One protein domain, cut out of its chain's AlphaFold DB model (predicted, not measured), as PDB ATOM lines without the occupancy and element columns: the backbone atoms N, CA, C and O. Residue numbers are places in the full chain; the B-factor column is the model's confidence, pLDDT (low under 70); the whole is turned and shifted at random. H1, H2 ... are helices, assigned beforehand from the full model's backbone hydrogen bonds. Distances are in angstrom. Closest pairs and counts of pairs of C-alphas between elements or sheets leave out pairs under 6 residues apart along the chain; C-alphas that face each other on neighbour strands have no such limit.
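What this domain is: This is residues 101 to 197 of the 199 residues of an uncharacterized protein of Streptococcus mitis (UniProt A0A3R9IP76). One long helix, H1, makes most of the length of a rod, with H2 and the tiny H3 beyond its last residues; residues 158 to 184, with no named element, then fold back to H4, which packs on residues 106 to 117 of H1. The printed part has 97 residues, with four named helices in the order H1, H2, H3, H4 and no named strand: all helix. It is extended, with a radius of gyration of the C-alphas of 23.6 A and spans of 78 by 25 by 16 A.

Where its parts are: Find C-alpha 101 at (-33.703, -5.826, 12.459); from there H1, residues 101 to 139, runs 56.9 A. Next come H2, residues 143 to 152, 14.2 A, and H3, residues 154 to 157, 5.0 A. H4, residues 185 to 196, runs 16.7 A to C-alpha 196 at (-41.406, 0.715, 23.373).

How they stand to each other: Look at Lys 110 and Val 189: their C-alphas, 5.5 A apart, are the closest where H1 and H4 touch, at a shallow tilt of 31 degrees, opposite ways. H1 and H2 meet only through their link. H2 and H3 are close but not clearly touching, the closest C-alphas being Asn 151 and Ser 157, 6.2 A. Every O i to N i+4 pair is within hydrogen-bond range in H1, H2 and H4; H3 is too short for one.

The domain as a whole: The C-alphas of Thr 101 and Glu 155 are the farthest apart, 78.0 A. The printed part has no cut; the link from H3 to H4 is long. Residues 156 to 159, 169 to 170, 172 to 177 and 183 to 184 have pLDDT under 70.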
ATOM      1  N   THR A 101     -35.136  -6.110  12.322       94.06
ATOM      2  CA  THR A 101     -33.703  -5.826  12.459       94.06
ATOM      3  C   THR A 101     -33.494  -4.542  13.247       94.06
ATOM      4  O   THR A 101     -32.697  -4.541  14.188       94.06
ATOM      5  N   VAL A 102     -34.235  -3.481  12.913       91.75
ATOM      6  CA  VAL A 102     -34.186  -2.189  13.610       91.75
ATOM      7  C   VAL A 102     -34.607  -2.343  15.071       91.75
ATOM      8  O   VAL A 102     -33.905  -1.863  15.963       91.75
ATOM      9  N   LYS A 103     -35.706  -3.060  15.347       90.88
ATOM     10  CA  LYS A 103     -36.144  -3.359  16.720       90.88
ATOM     11  C   LYS A 103     -35.084  -4.120  17.504       90.88
ATOM     12  O   LYS A 103     -34.740  -3.723  18.616       90.88
ATOM     13  N   ARG A 104     -34.525  -5.186  16.924       93.06
ATOM     14  CA  ARG A 104     -33.475  -5.982  17.574       93.06
ATOM     15  C   ARG A 104     -32.240  -5.138  17.881       93.06
ATOM     16  O   ARG A 104     -31.714  -5.225  18.984       93.06
ATOM     17  N   GLN A 105     -31.794  -4.310  16.936       91.88
ATOM     18  CA  GLN A 105     -30.658  -3.408  17.149       91.88
ATOM     19  C   GLN A 105     -30.938  -2.396  18.264       91.88
ATOM     20  O   GLN A 105     -30.066  -2.136  19.088       91.88
ATOM     21  N   ARG A 106     -32.161  -1.860  18.339       90.94
ATOM     22  CA  ARG A 106     -32.578  -0.955  19.417       90.94
ATOM     23  C   ARG A 106     -32.518  -1.633  20.791       90.94
ATOM     24  O   ARG A 106     -31.945  -1.064  21.715       90.94
ATOM     25  N   GLN A 107     -33.033  -2.857  20.901       90.19
ATOM     26  CA  GLN A 107     -32.974  -3.661  22.128       90.19
ATOM     27  C   GLN A 107     -31.533  -3.984  22.540       90.19
ATOM     28  O   GLN A 107     -31.173  -3.852  23.708       90.19
ATOM     29  N   GLU A 108     -30.672  -4.335  21.582       93.56
ATOM     30  CA  GLU A 108     -29.252  -4.578  21.846       93.56
ATOM     31  C   GLU A 108     -28.550  -3.325  22.397       93.56
ATOM     32  O   GLU A 108     -27.786  -3.410  23.359       93.56
ATOM     33  N   ILE A 109     -28.836  -2.149  21.826       90.62
ATOM     34  CA  ILE A 109     -28.299  -0.867  22.304       90.62
ATOM     35  C   ILE A 109     -28.792  -0.566  23.723       90.62
ATOM     36  O   ILE A 109     -27.986  -0.171  24.570       90.62
ATOM     37  N   LYS A 110     -30.085  -0.771  24.002       90.25
ATOM     38  CA  LYS A 110     -30.672  -0.588  25.339       90.25
ATOM     39  C   LYS A 110     -29.962  -1.458  26.372       90.25
ATOM     40  O   LYS A 110     -29.478  -0.930  27.370       90.25
ATOM     41  N   GLN A 111     -29.832  -2.755  26.097       92.50
ATOM     42  CA  GLN A 111     -29.191  -3.710  27.002       92.50
ATOM     43  C   GLN A 111     -27.736  -3.318  27.297       92.50
ATOM     44  O   GLN A 111     -27.350  -3.194  28.458       92.50
ATOM     45  N   LYS A 112     -26.949  -3.016  26.258       92.50
ATOM     46  CA  LYS A 112     -25.558  -2.558  26.416       92.50
ATOM     47  C   LYS A 112     -25.444  -1.241  27.185       92.50
ATOM     48  O   LYS A 112     -24.479  -1.038  27.916       92.50
ATOM     49  N   SER A 113     -26.416  -0.339  27.028       91.06
ATOM     50  CA  SER A 113     -26.432   0.932  27.762       91.06
ATOM     51  C   SER A 113     -26.708   0.713  29.251       91.06
ATOM     52  O   SER A 113     -26.052   1.339  30.080       91.06
ATOM     53  N   ILE A 114     -27.616  -0.205  29.598       90.00
ATOM     54  CA  ILE A 114     -27.891  -0.594  30.991       90.00
ATOM     55  C   ILE A 114     -26.647  -1.227  31.627       90.00
ATOM     56  O   ILE A 114     -26.219  -0.788  32.691       90.00
ATOM     57  N   GLU A 115     -26.012  -2.185  30.947       91.94
ATOM     58  CA  GLU A 115     -24.781  -2.829  31.429       91.94
ATOM     59  C   GLU A 115     -23.660  -1.810  31.696       91.94
ATOM     60  O   GLU A 115     -22.941  -1.895  32.695       91.94
ATOM     61  N   LEU A 116     -23.522  -0.803  30.828       91.00
ATOM     62  CA  LEU A 116     -22.532   0.253  31.011       91.00
ATOM     63  C   LEU A 116     -22.874   1.183  32.186       91.00
ATOM     64  O   LEU A 116     -21.970   1.579  32.924       91.00
ATOM     65  N   LEU A 117     -24.156   1.503  32.402       90.12
ATOM     66  CA  LEU A 117     -24.606   2.274  33.568       90.12
ATOM     67  C   LEU A 117     -24.277   1.551  34.880       90.12
ATOM     68  O   LEU A 117     -23.762   2.173  35.812       90.12
ATOM     69  N   GLU A 118     -24.510   0.239  34.942       90.88
ATOM     70  CA  GLU A 118     -24.151  -0.587  36.100       90.88
ATOM     71  C   GLU A 118     -22.635  -0.610  36.332       90.88
ATOM     72  O   GLU A 118     -22.167  -0.455  37.463       90.88
ATOM     73  N   LEU A 119     -21.841  -0.736  35.263       92.56
ATOM     74  CA  LEU A 119     -20.383  -0.706  35.357       92.56
ATOM     75  C   LEU A 119     -19.863   0.647  35.869       92.56
ATOM     76  O   LEU A 119     -18.976   0.677  36.727       92.56
ATOM     77  N   ILE A 120     -20.425   1.759  35.385       89.94
ATOM     78  CA  ILE A 120     -20.101   3.118  35.844       89.94
ATOM     79  C   ILE A 120     -20.453   3.284  37.325       89.94
ATOM     80  O   ILE A 120     -19.630   3.784  38.096       89.94
ATOM     81  N   ALA A 121     -21.640   2.835  37.744       89.12
ATOM     82  CA  ALA A 121     -22.063   2.888  39.140       89.12
ATOM     83  C   ALA A 121     -21.094   2.111  40.048       89.12
ATOM     84  O   ALA A 121     -20.593   2.659  41.035       89.12
ATOM     85  N   ASN A 122     -20.742   0.885  39.654       92.25
ATOM     86  CA  ASN A 122     -19.791   0.040  40.374       92.25
ATOM     87  C   ASN A 122     -18.389   0.666  40.447       92.25
ATOM     88  O   ASN A 122     -17.749   0.648  41.502       92.25
ATOM     89  N   TYR A 123     -17.892   1.241  39.347       91.50
ATOM     90  CA  TYR A 123     -16.617   1.963  39.334       91.50
ATOM     91  C   TYR A 123     -16.637   3.144  40.313       91.50
ATOM     92  O   TYR A 123     -15.734   3.278  41.142       91.50
ATOM     93  N   ASN A 124     -17.683   3.967  40.249       89.25
ATOM     94  CA  ASN A 124     -17.844   5.158  41.077       89.25
ATOM     95  C   ASN A 124     -17.894   4.809  42.576       89.25
ATOM     96  O   ASN A 124     -17.244   5.469  43.395       89.25
ATOM     97  N   GLU A 125     -18.603   3.740  42.944       89.56
ATOM     98  CA  GLU A 125     -18.643   3.238  44.319       89.56
ATOM     99  C   GLU A 125     -17.276   2.705  44.778       89.56
ATOM    100  O   GLU A 125     -16.771   3.098  45.836       89.56
ATOM    101  N   ASN A 126     -16.628   1.867  43.964       91.25
ATOM    102  CA  ASN A 126     -15.304   1.323  44.270       91.25
ATOM    103  C   ASN A 126     -14.252   2.420  44.437       91.25
ATOM    104  O   ASN A 126     -13.418   2.359  45.348       91.25
ATOM    105  N   TYR A 127     -14.300   3.442  43.589       89.31
ATOM    106  CA  TYR A 127     -13.419   4.594  43.660       89.31
ATOM    107  C   TYR A 127     -13.623   5.366  44.974       89.31
ATOM    108  O   TYR A 127     -12.657   5.612  45.703       89.31
ATOM    109  N   LYS A 128     -14.879   5.653  45.348       88.00
ATOM    110  CA  LYS A 128     -15.230   6.306  46.622       88.00
ATOM    111  C   LYS A 128     -14.748   5.503  47.835       88.00
ATOM    112  O   LYS A 128     -14.129   6.068  48.742       88.00
ATOM    113  N   ASN A 129     -14.992   4.195  47.843       89.88
ATOM    114  CA  ASN A 129     -14.594   3.303  48.934       89.88
ATOM    115  C   ASN A 129     -13.069   3.189  49.048       89.88
ATOM    116  O   ASN A 129     -12.519   3.235  50.149       89.88
ATOM    117  N   THR A 130     -12.369   3.114  47.915       90.44
ATOM    118  CA  THR A 130     -10.903   3.074  47.881       90.44
ATOM    119  C   THR A 130     -10.299   4.383  48.376       90.44
ATOM    120  O   THR A 130      -9.410   4.350  49.225       90.44
ATOM    121  N   ALA A 131     -10.811   5.530  47.923       89.19
ATOM    122  CA  ALA A 131     -10.378   6.844  48.389       89.19
ATOM    123  C   ALA A 131     -10.538   6.981  49.912       89.19
ATOM    124  O   ALA A 131      -9.598   7.392  50.594       89.19
ATOM    125  N   LYS A 132     -11.688   6.560  50.458       88.50
ATOM    126  CA  LYS A 132     -11.933   6.549  51.906       88.50
ATOM    127  C   LYS A 132     -10.958   5.627  52.642       88.50
ATOM    128  O   LYS A 132     -10.332   6.056  53.605       88.50
ATOM    129  N   ARG A 133     -10.780   4.390  52.166       91.56
ATOM    130  CA  ARG A 133      -9.870   3.404  52.772       91.56
ATOM    131  C   ARG A 133      -8.425   3.902  52.816       91.56
ATOM    132  O   ARG A 133      -7.747   3.679  53.814       91.56
ATOM    133  N   LEU A 134      -7.955   4.554  51.752       91.94
ATOM    134  CA  LEU A 134      -6.614   5.137  51.702       91.94
ATOM    135  C   LEU A 134      -6.468   6.282  52.712       91.94
ATOM    136  O   LEU A 134      -5.517   6.272  53.489       91.94
ATOM    137  N   ALA A 135      -7.430   7.209  52.762       90.25
ATOM    138  CA  ALA A 135      -7.427   8.299  53.739       90.25
ATOM    139  C   ALA A 135      -7.448   7.770  55.183       90.25
ATOM    140  O   ALA A 135      -6.642   8.194  56.005       90.25
ATOM    141  N   ASP A 136      -8.304   6.790  55.479       90.44
ATOM    142  CA  ASP A 136      -8.381   6.159  56.799       90.44
ATOM    143  C   ASP A 136      -7.091   5.404  57.154       90.44
ATOM    144  O   ASP A 136      -6.677   5.402  58.312       90.44
ATOM    145  N   GLY A 137      -6.428   4.787  56.171       93.56
ATOM    146  CA  GLY A 137      -5.116   4.165  56.351       93.56
ATOM    147  C   GLY A 137      -4.055   5.168  56.803       93.56
ATOM    148  O   GLY A 137      -3.285   4.866  57.710       93.56
ATOM    149  N   VAL A 138      -4.065   6.373  56.227       92.81
ATOM    150  CA  VAL A 138      -3.162   7.462  56.617       92.81
ATOM    151  C   VAL A 138      -3.566   8.065  57.971       92.81
ATOM    152  O   VAL A 138      -2.698   8.285  58.806       92.81
ATOM    153  N   ARG A 139      -4.864   8.242  58.269       89.94
ATOM    154  CA  ARG A 139      -5.321   8.691  59.608       89.94
ATOM    155  C   ARG A 139      -4.798   7.791  60.720       89.94
ATOM    156  O   ARG A 139      -4.300   8.273  61.731       89.94
ATOM    157  N   LYS A 140      -4.855   6.473  60.510       93.81
ATOM    158  CA  LYS A 140      -4.415   5.470  61.490       93.81
ATOM    159  C   LYS A 140      -2.920   5.515  61.815       93.81
ATOM    160  O   LYS A 140      -2.519   4.872  62.779       93.81
ATOM    161  N   THR A 141      -2.094   6.247  61.062       94.69
ATOM    162  CA  THR A 141      -0.676   6.423  61.412       94.69
ATOM    163  C   THR A 141      -0.460   7.420  62.551       94.69
ATOM    164  O   THR A 141       0.682   7.623  62.951       94.69
ATOM    165  N   GLY A 142      -1.517   8.074  63.045       92.62
ATOM    166  CA  GLY A 142      -1.412   9.120  64.060       92.62
ATOM    167  C   GLY A 142      -1.074  10.503  63.484       92.62
ATOM    168  O   GLY A 142      -0.557  11.366  64.195       92.62
ATOM    169  N   ILE A 143      -1.244  10.694  62.167       93.31
ATOM    170  CA  ILE A 143      -0.832  11.930  61.485       93.31
ATOM    171  C   ILE A 143      -1.659  13.138  61.936       93.31
ATOM    172  O   ILE A 143      -1.104  14.225  62.058       93.31
ATOM    173  N   GLU A 144      -2.955  12.964  62.207       90.69
ATOM    174  CA  GLU A 144      -3.818  14.071  62.635       90.69
ATOM    175  C   GLU A 144      -3.404  14.532  64.035       90.69
ATOM    176  O   GLU A 144      -3.172  15.715  64.252       90.69
ATOM    177  N   GLU A 145      -3.155  13.593  64.951       92.00
ATOM    178  CA  GLU A 145      -2.686  13.873  66.308       92.00
ATOM    179  C   GLU A 145      -1.318  14.571  66.312       92.00
ATOM    180  O   GLU A 145      -1.069  15.475  67.115       92.00
ATOM    181  N   LEU A 146      -0.421  14.172  65.402       92.19
ATOM    182  CA  LEU A 146       0.874  14.825  65.223       92.19
ATOM    183  C   LEU A 146       0.702  16.280  64.763       92.19
ATOM    184  O   LEU A 146       1.301  17.182  65.353       92.19
ATOM    185  N   PHE A 147      -0.099  16.515  63.722       91.31
ATOM    186  CA  PHE A 147      -0.322  17.855  63.176       91.31
ATOM    187  C   PHE A 147      -1.097  18.749  64.154       91.31
ATOM    188  O   PHE A 147      -0.749  19.920  64.308       91.31
ATOM    189  N   ASP A 148      -2.065  18.214  64.894       89.62
ATOM    190  CA  ASP A 148      -2.773  18.943  65.949       89.62
ATOM    191  C   ASP A 148      -1.832  19.353  67.084       89.62
ATOM    192  O   ASP A 148      -1.862  20.500  67.542       89.62
ATOM    193  N   ARG A 149      -0.924  18.464  67.508       89.38
ATOM    194  CA  ARG A 149       0.096  18.800  68.513       89.38
ATOM    195  C   ARG A 149       1.049  19.894  68.028       89.38
ATOM    196  O   ARG A 149       1.413  20.771  68.809       89.38
ATOM    197  N   LEU A 150       1.454  19.860  66.757       86.94
ATOM    198  CA  LEU A 150       2.292  20.908  66.169       86.94
ATOM    199  C   LEU A 150       1.565  22.258  66.154       86.94
ATOM    200  O   LEU A 150       2.138  23.257  66.578       86.94
ATOM    201  N   ASN A 151       0.297  22.277  65.739       87.06
ATOM    202  CA  ASN A 151      -0.511  23.498  65.682       87.06
ATOM    203  C   ASN A 151      -0.854  24.071  67.067       87.06
ATOM    204  O   ASN A 151      -1.042  25.279  67.198       87.06
ATOM    205  N   THR A 152      -0.925  23.233  68.105       86.88
ATOM    206  CA  THR A 152      -1.248  23.654  69.482       86.88
ATOM    207  C   THR A 152      -0.019  23.951  70.346       86.88
ATOM    208  O   THR A 152      -0.160  24.537  71.420       86.88
ATOM    209  N   SER A 153       1.191  23.608  69.886       85.06
ATOM    210  CA  SER A 153       2.443  23.880  70.603       85.06
ATOM    211  C   SER A 153       2.621  25.381  70.876       85.06
ATOM    212  O   SER A 153       2.576  26.145  69.916       85.06
ATOM    213  N   PRO A 154       2.888  25.828  72.121       79.62
ATOM    214  CA  PRO A 154       3.069  27.248  72.458       79.62
ATOM    215  C   PRO A 154       4.144  27.967  71.632       79.62
ATOM    216  O   PRO A 154       3.996  29.140  71.303       79.62
ATOM    217  N   GLU A 155       5.213  27.258  71.257       77.56
ATOM    218  CA  GLU A 155       6.294  27.792  70.414       77.56
ATOM    219  C   GLU A 155       5.845  28.051  68.970       77.56
ATOM    220  O   GLU A 155       6.407  28.898  68.276       77.56
ATOM    221  N   TYR A 156       4.837  27.313  68.506       68.38
ATOM    222  CA  TYR A 156       4.288  27.450  67.164       68.38
ATOM    223  C   TYR A 156       3.056  28.364  67.148       68.38
ATOM    224  O   TYR A 156       2.978  29.258  66.311       68.38
ATOM    225  N   SER A 157       2.139  28.193  68.105       63.34
ATOM    226  CA  SER A 157       0.891  28.951  68.253       63.34
ATOM    227  C   SER A 157       1.096  30.369  68.797       63.34
ATOM    228  O   SER A 157       0.285  31.251  68.526       63.34
ATOM    229  N   GLY A 158       2.195  30.617  69.517       64.75
ATOM    230  CA  GLY A 158       2.595  31.948  69.983       64.75
ATOM    231  C   GLY A 158       3.189  32.845  68.889       64.75
ATOM    232  O   GLY A 158       3.431  34.027  69.132       64.75
ATOM    233  N   VAL A 159       3.416  32.311  67.684       68.38
ATOM    234  CA  VAL A 159       3.883  33.061  66.511       68.38
ATOM    235  C   VAL A 159       2.726  33.161  65.519       68.38
ATOM    236  O   VAL A 159       2.022  32.183  65.299       68.38
ATOM    237  N   SER A 160       2.519  34.325  64.891       71.88
ATOM    238  CA  SER A 160       1.495  34.490  63.848       71.88
ATOM    239  C   SER A 160       1.861  33.665  62.605       71.88
ATOM    240  O   SER A 160       2.507  34.151  61.678       71.88
ATOM    241  N   LYS A 161       1.512  32.377  62.622       73.75
ATOM    242  CA  LYS A 161       1.727  31.422  61.536       73.75
ATOM    243  C   LYS A 161       0.391  30.801  61.116       73.75
ATOM    244  O   LYS A 161      -0.474  30.597  61.968       73.75
ATOM    245  N   PRO A 162       0.206  30.482  59.824       79.12
ATOM    246  CA  PRO A 162      -0.969  29.750  59.365       79.12
ATOM    247  C   PRO A 162      -1.043  28.344  59.981       79.12
ATOM    248  O   PRO A 162      -0.011  27.702  60.206       79.12
ATOM    249  N   TYR A 163      -2.269  27.855  60.193       82.94
ATOM    250  CA  TYR A 163      -2.531  26.459  60.558       82.94
ATOM    251  C   TYR A 163      -1.976  25.523  59.476       82.94
ATOM    252  O   TYR A 163      -2.221  25.731  58.283       82.94
ATOM    253  N   ILE A 164      -1.229  24.497  59.886       85.56
ATOM    254  CA  ILE A 164      -0.676  23.482  58.980       85.56
ATOM    255  C   ILE A 164      -1.627  22.293  58.908       85.56
ATOM    256  O   ILE A 164      -1.913  21.658  59.919       85.56
ATOM    257  N   TYR A 165      -2.088  21.976  57.701       84.94
ATOM    258  CA  TYR A 165      -3.002  20.865  57.453       84.94
ATOM    259  C   TYR A 165      -2.237  19.567  57.174       84.94
ATOM    260  O   TYR A 165      -1.283  19.564  56.399       84.94
ATOM    261  N   SER A 166      -2.726  18.451  57.718       85.75
ATOM    262  CA  SER A 166      -2.226  17.092  57.443       85.75
ATOM    263  C   SER A 166      -2.451  16.636  55.993       85.75
ATOM    264  O   SER A 166      -1.912  15.622  55.557       85.75
ATOM    265  N   GLY A 167      -3.297  17.355  55.247       83.81
ATOM    266  CA  GLY A 167      -3.748  16.987  53.904       83.81
ATOM    267  C   GLY A 167      -4.803  15.874  53.887       83.81
ATOM    268  O   GLY A 167      -5.420  15.638  52.851       83.81
ATOM    269  N   VAL A 168      -5.072  15.233  55.028       84.75
ATOM    270  CA  VAL A 168      -6.018  14.115  55.145       84.75
ATOM    271  C   VAL A 168      -7.443  14.612  55.383       84.75
ATOM    272  O   VAL A 168      -8.379  14.137  54.736       84.75
ATOM    273  N   ALA A 169      -7.619  15.622  56.239       69.31
ATOM    274  CA  ALA A 169      -8.901  16.304  56.444       69.31
ATOM    275  C   ALA A 169      -9.439  16.998  55.170       69.31
ATOM    276  O   ALA A 169     -10.647  17.136  55.011       69.31
ATOM    277  N   GLY A 170      -8.553  17.391  54.245       69.50
ATOM    278  CA  GLY A 170      -8.896  18.051  52.977       69.50
ATOM    279  C   GLY A 170      -8.910  17.134  51.748       69.50
ATOM    280  O   GLY A 170      -9.062  17.623  50.631       69.50
ATOM    281  N   TYR A 171      -8.718  15.821  51.914       80.19
ATOM    282  CA  TYR A 171      -8.653  14.897  50.783       80.19
ATOM    283  C   TYR A 171     -10.036  14.693  50.144       80.19
ATOM    284  O   TYR A 171     -10.844  13.886  50.602       80.19
ATOM    285  N   MET A 172     -10.273  15.390  49.032       68.19
ATOM    286  CA  MET A 172     -11.492  15.307  48.213       68.19
ATOM    287  C   MET A 172     -11.413  14.214  47.136       68.19
ATOM    288  O   MET A 172     -12.083  14.277  46.105       68.19
ATOM    289  N   GLY A 173     -10.567  13.193  47.323       69.56
ATOM    290  CA  GLY A 173     -10.387  12.139  46.323       69.56
ATOM    291  C   GLY A 173     -11.701  11.463  45.942       69.56
ATOM    292  O   GLY A 173     -11.885  11.132  44.783       69.56
ATOM    293  N   ASN A 174     -12.646  11.369  46.876       65.62
ATOM    294  CA  ASN A 174     -14.011  10.881  46.693       65.62
ATOM    295  C   ASN A 174     -14.981  11.881  46.023       65.62
ATOM    296  O   ASN A 174     -16.181  11.633  46.073       65.62
ATOM    297  N   GLN A 175     -14.529  13.009  45.469       65.38
ATOM    298  CA  GLN A 175     -15.392  14.063  44.903       65.38
ATOM    299  C   GLN A 175     -15.067  14.430  43.442       65.38
ATOM    300  O   GLN A 175     -15.870  15.112  42.816       65.38
ATOM    301  N   HIS A 176     -13.944  13.975  42.866       64.25
ATOM    302  CA  HIS A 176     -13.409  14.580  41.629       64.25
ATOM    303  C   HIS A 176     -13.170  13.652  40.424       64.25
ATOM    304  O   HIS A 176     -12.679  14.127  39.404       64.25
ATOM    305  N   ARG A 177     -13.470  12.347  40.494       66.88
ATOM    306  CA  ARG A 177     -13.248  11.418  39.360       66.88
ATOM    307  C   ARG A 177     -14.391  10.430  39.146       66.88
ATOM    308  O   ARG A 177     -14.159   9.239  38.941       66.88
ATOM    309  N   TYR A 178     -15.615  10.933  39.234       73.75
ATOM    310  CA  TYR A 178     -16.792  10.162  38.860       73.75
ATOM    311  C   TYR A 178     -16.913  10.129  37.341       73.75
ATOM    312  O   TYR A 178     -16.730  11.154  36.689       73.75
ATOM    313  N   LEU A 179     -17.206   8.954  36.791       82.06
ATOM    314  CA  LEU A 179     -17.742   8.880  35.437       82.06
ATOM    315  C   LEU A 179     -19.202   9.323  35.503       82.06
ATOM    316  O   LEU A 179     -19.942   8.833  36.361       82.06
ATOM    317  N   ASP A 180     -19.584  10.263  34.643       78.00
ATOM    318  CA  ASP A 180     -20.939  10.796  34.593       78.00
ATOM    319  C   ASP A 180     -21.841   9.859  33.764       78.00
ATOM    320  O   ASP A 180     -21.617   9.691  32.566       78.00
ATOM    321  N   PRO A 181     -22.852   9.206  34.368       73.56
ATOM    322  CA  PRO A 181     -23.796   8.365  33.635       73.56
ATOM    323  C   PRO A 181     -24.817   9.175  32.813       73.56
ATOM    324  O   PRO A 181     -25.578   8.591  32.035       73.56
ATOM    325  N   SER A 182     -24.880  10.496  33.014       71.19
ATOM    326  CA  SER A 182     -25.835  11.400  32.368       71.19
ATOM    327  C   SER A 182     -25.373  11.951  31.018       71.19
ATOM    328  O   SER A 182     -26.213  12.498  30.306       71.19
ATOM    329  N   ASP A 183     -24.113  11.708  30.630       67.44
ATOM    330  CA  ASP A 183     -23.530  11.995  29.306       67.44
ATOM    331  C   ASP A 183     -24.132  11.082  28.206       67.44
ATOM    332  O   ASP A 183     -23.433  10.425  27.451       67.44
ATOM    333  N   ASP A 184     -25.461  11.016  28.123       65.25
ATOM    334  CA  ASP A 184     -26.293  10.385  27.090       65.25
ATOM    335  C   ASP A 184     -26.782   8.942  27.338       65.25
ATOM    336  O   ASP A 184     -27.810   8.562  26.775       65.25
ATOM    337  N   LEU A 185     -26.182   8.134  28.221       79.25
ATOM    338  CA  LEU A 185     -26.601   6.722  28.399       79.25
ATOM    339  C   LEU A 185     -28.011   6.565  28.986       79.25
ATOM    340  O   LEU A 185     -28.850   5.855  28.426       79.25
ATOM    341  N   ALA A 186     -28.297   7.256  30.092       77.94
ATOM    342  CA  ALA A 186     -29.631   7.241  30.696       77.94
ATOM    343  C   ALA A 186     -30.684   7.881  29.771       77.94
ATOM    344  O   ALA A 186     -31.831   7.435  29.714       77.94
ATOM    345  N   TYR A 187     -30.284   8.899  29.003       81.25
ATOM    346  CA  TYR A 187     -31.134   9.532  27.998       81.25
ATOM    347  C   TYR A 187     -31.515   8.553  26.877       81.25
ATOM    348  O   TYR A 187     -32.695   8.462  26.530       81.25
ATOM    349  N   PHE A 188     -30.560   7.779  26.348       80.56
ATOM    350  CA  PHE A 188     -30.831   6.778  25.312       80.56
ATOM    351  C   PHE A 188     -31.766   5.674  25.802       80.56
ATOM    352  O   PHE A 188     -32.723   5.353  25.100       80.56
ATOM    353  N   VAL A 189     -31.549   5.145  27.010       84.94
ATOM    354  CA  VAL A 189     -32.437   4.131  27.606       84.94
ATOM    355  C   VAL A 189     -33.863   4.670  27.736       84.94
ATOM    356  O   VAL A 189     -34.801   4.047  27.244       84.94
ATOM    357  N   ASN A 190     -34.033   5.869  28.301       83.62
ATOM    358  CA  ASN A 190     -35.353   6.485  28.469       83.62
ATOM    359  C   ASN A 190     -36.048   6.761  27.131       83.62
ATOM    360  O   ASN A 190     -37.255   6.562  26.994       83.62
ATOM    361  N   ARG A 191     -35.292   7.202  26.121       81.75
ATOM    362  CA  ARG A 191     -35.833   7.439  24.782       81.75
ATOM    363  C   ARG A 191     -36.279   6.138  24.116       81.75
ATOM    364  O   ARG A 191     -37.309   6.138  23.453       81.75
ATOM    365  N   ILE A 192     -35.539   5.045  24.301       84.56
ATOM    366  CA  ILE A 192     -35.934   3.723  23.805       84.56
ATOM    367  C   ILE A 192     -37.198   3.229  24.525       84.56
ATOM    368  O   ILE A 192     -38.130   2.814  23.843       84.56
ATOM    369  N   ASN A 193     -37.286   3.366  25.852       84.88
ATOM    370  CA  ASN A 193     -38.481   2.995  26.625       84.88
ATOM    371  C   ASN A 193     -39.741   3.719  26.132       84.88
ATOM    372  O   ASN A 193     -40.779   3.091  25.930       84.88
ATOM    373  N   LEU A 194     -39.632   5.025  25.850       83.62
ATOM    374  CA  LEU A 194     -40.731   5.810  25.281       83.62
ATOM    375  C   LEU A 194     -41.219   5.232  23.944       83.62
ATOM    376  O   LEU A 194     -42.424   5.169  23.710       83.62
ATOM    377  N   PHE A 195     -40.298   4.801  23.076       77.75
ATOM    378  CA  PHE A 195     -40.647   4.161  21.804       77.75
ATOM    379  C   PHE A 195     -41.238   2.756  21.974       77.75
ATOM    380  O   PHE A 195     -41.946   2.289  21.086       77.75
ATOM    381  N   GLU A 196     -40.943   2.078  23.079       76.88
ATOM    382  CA  GLU A 196     -41.406   0.715  23.373       76.88
ATOM    383  C   GLU A 196     -42.702   0.690  24.197       76.88
ATOM    384  O   GLU A 196     -43.294  -0.371  24.376       76.88
ATOM    385  N   GLY A 197     -43.183   1.854  24.648       76.44
ATOM    386  CA  GLY A 197     -44.389   1.964  25.471       76.44
ATOM    387  C   GLY A 197     -44.197   1.477  26.910       76.44
ATOM    388  O   GLY A 197     -45.183   1.244  27.607       76.44
TER     389      GLY A 197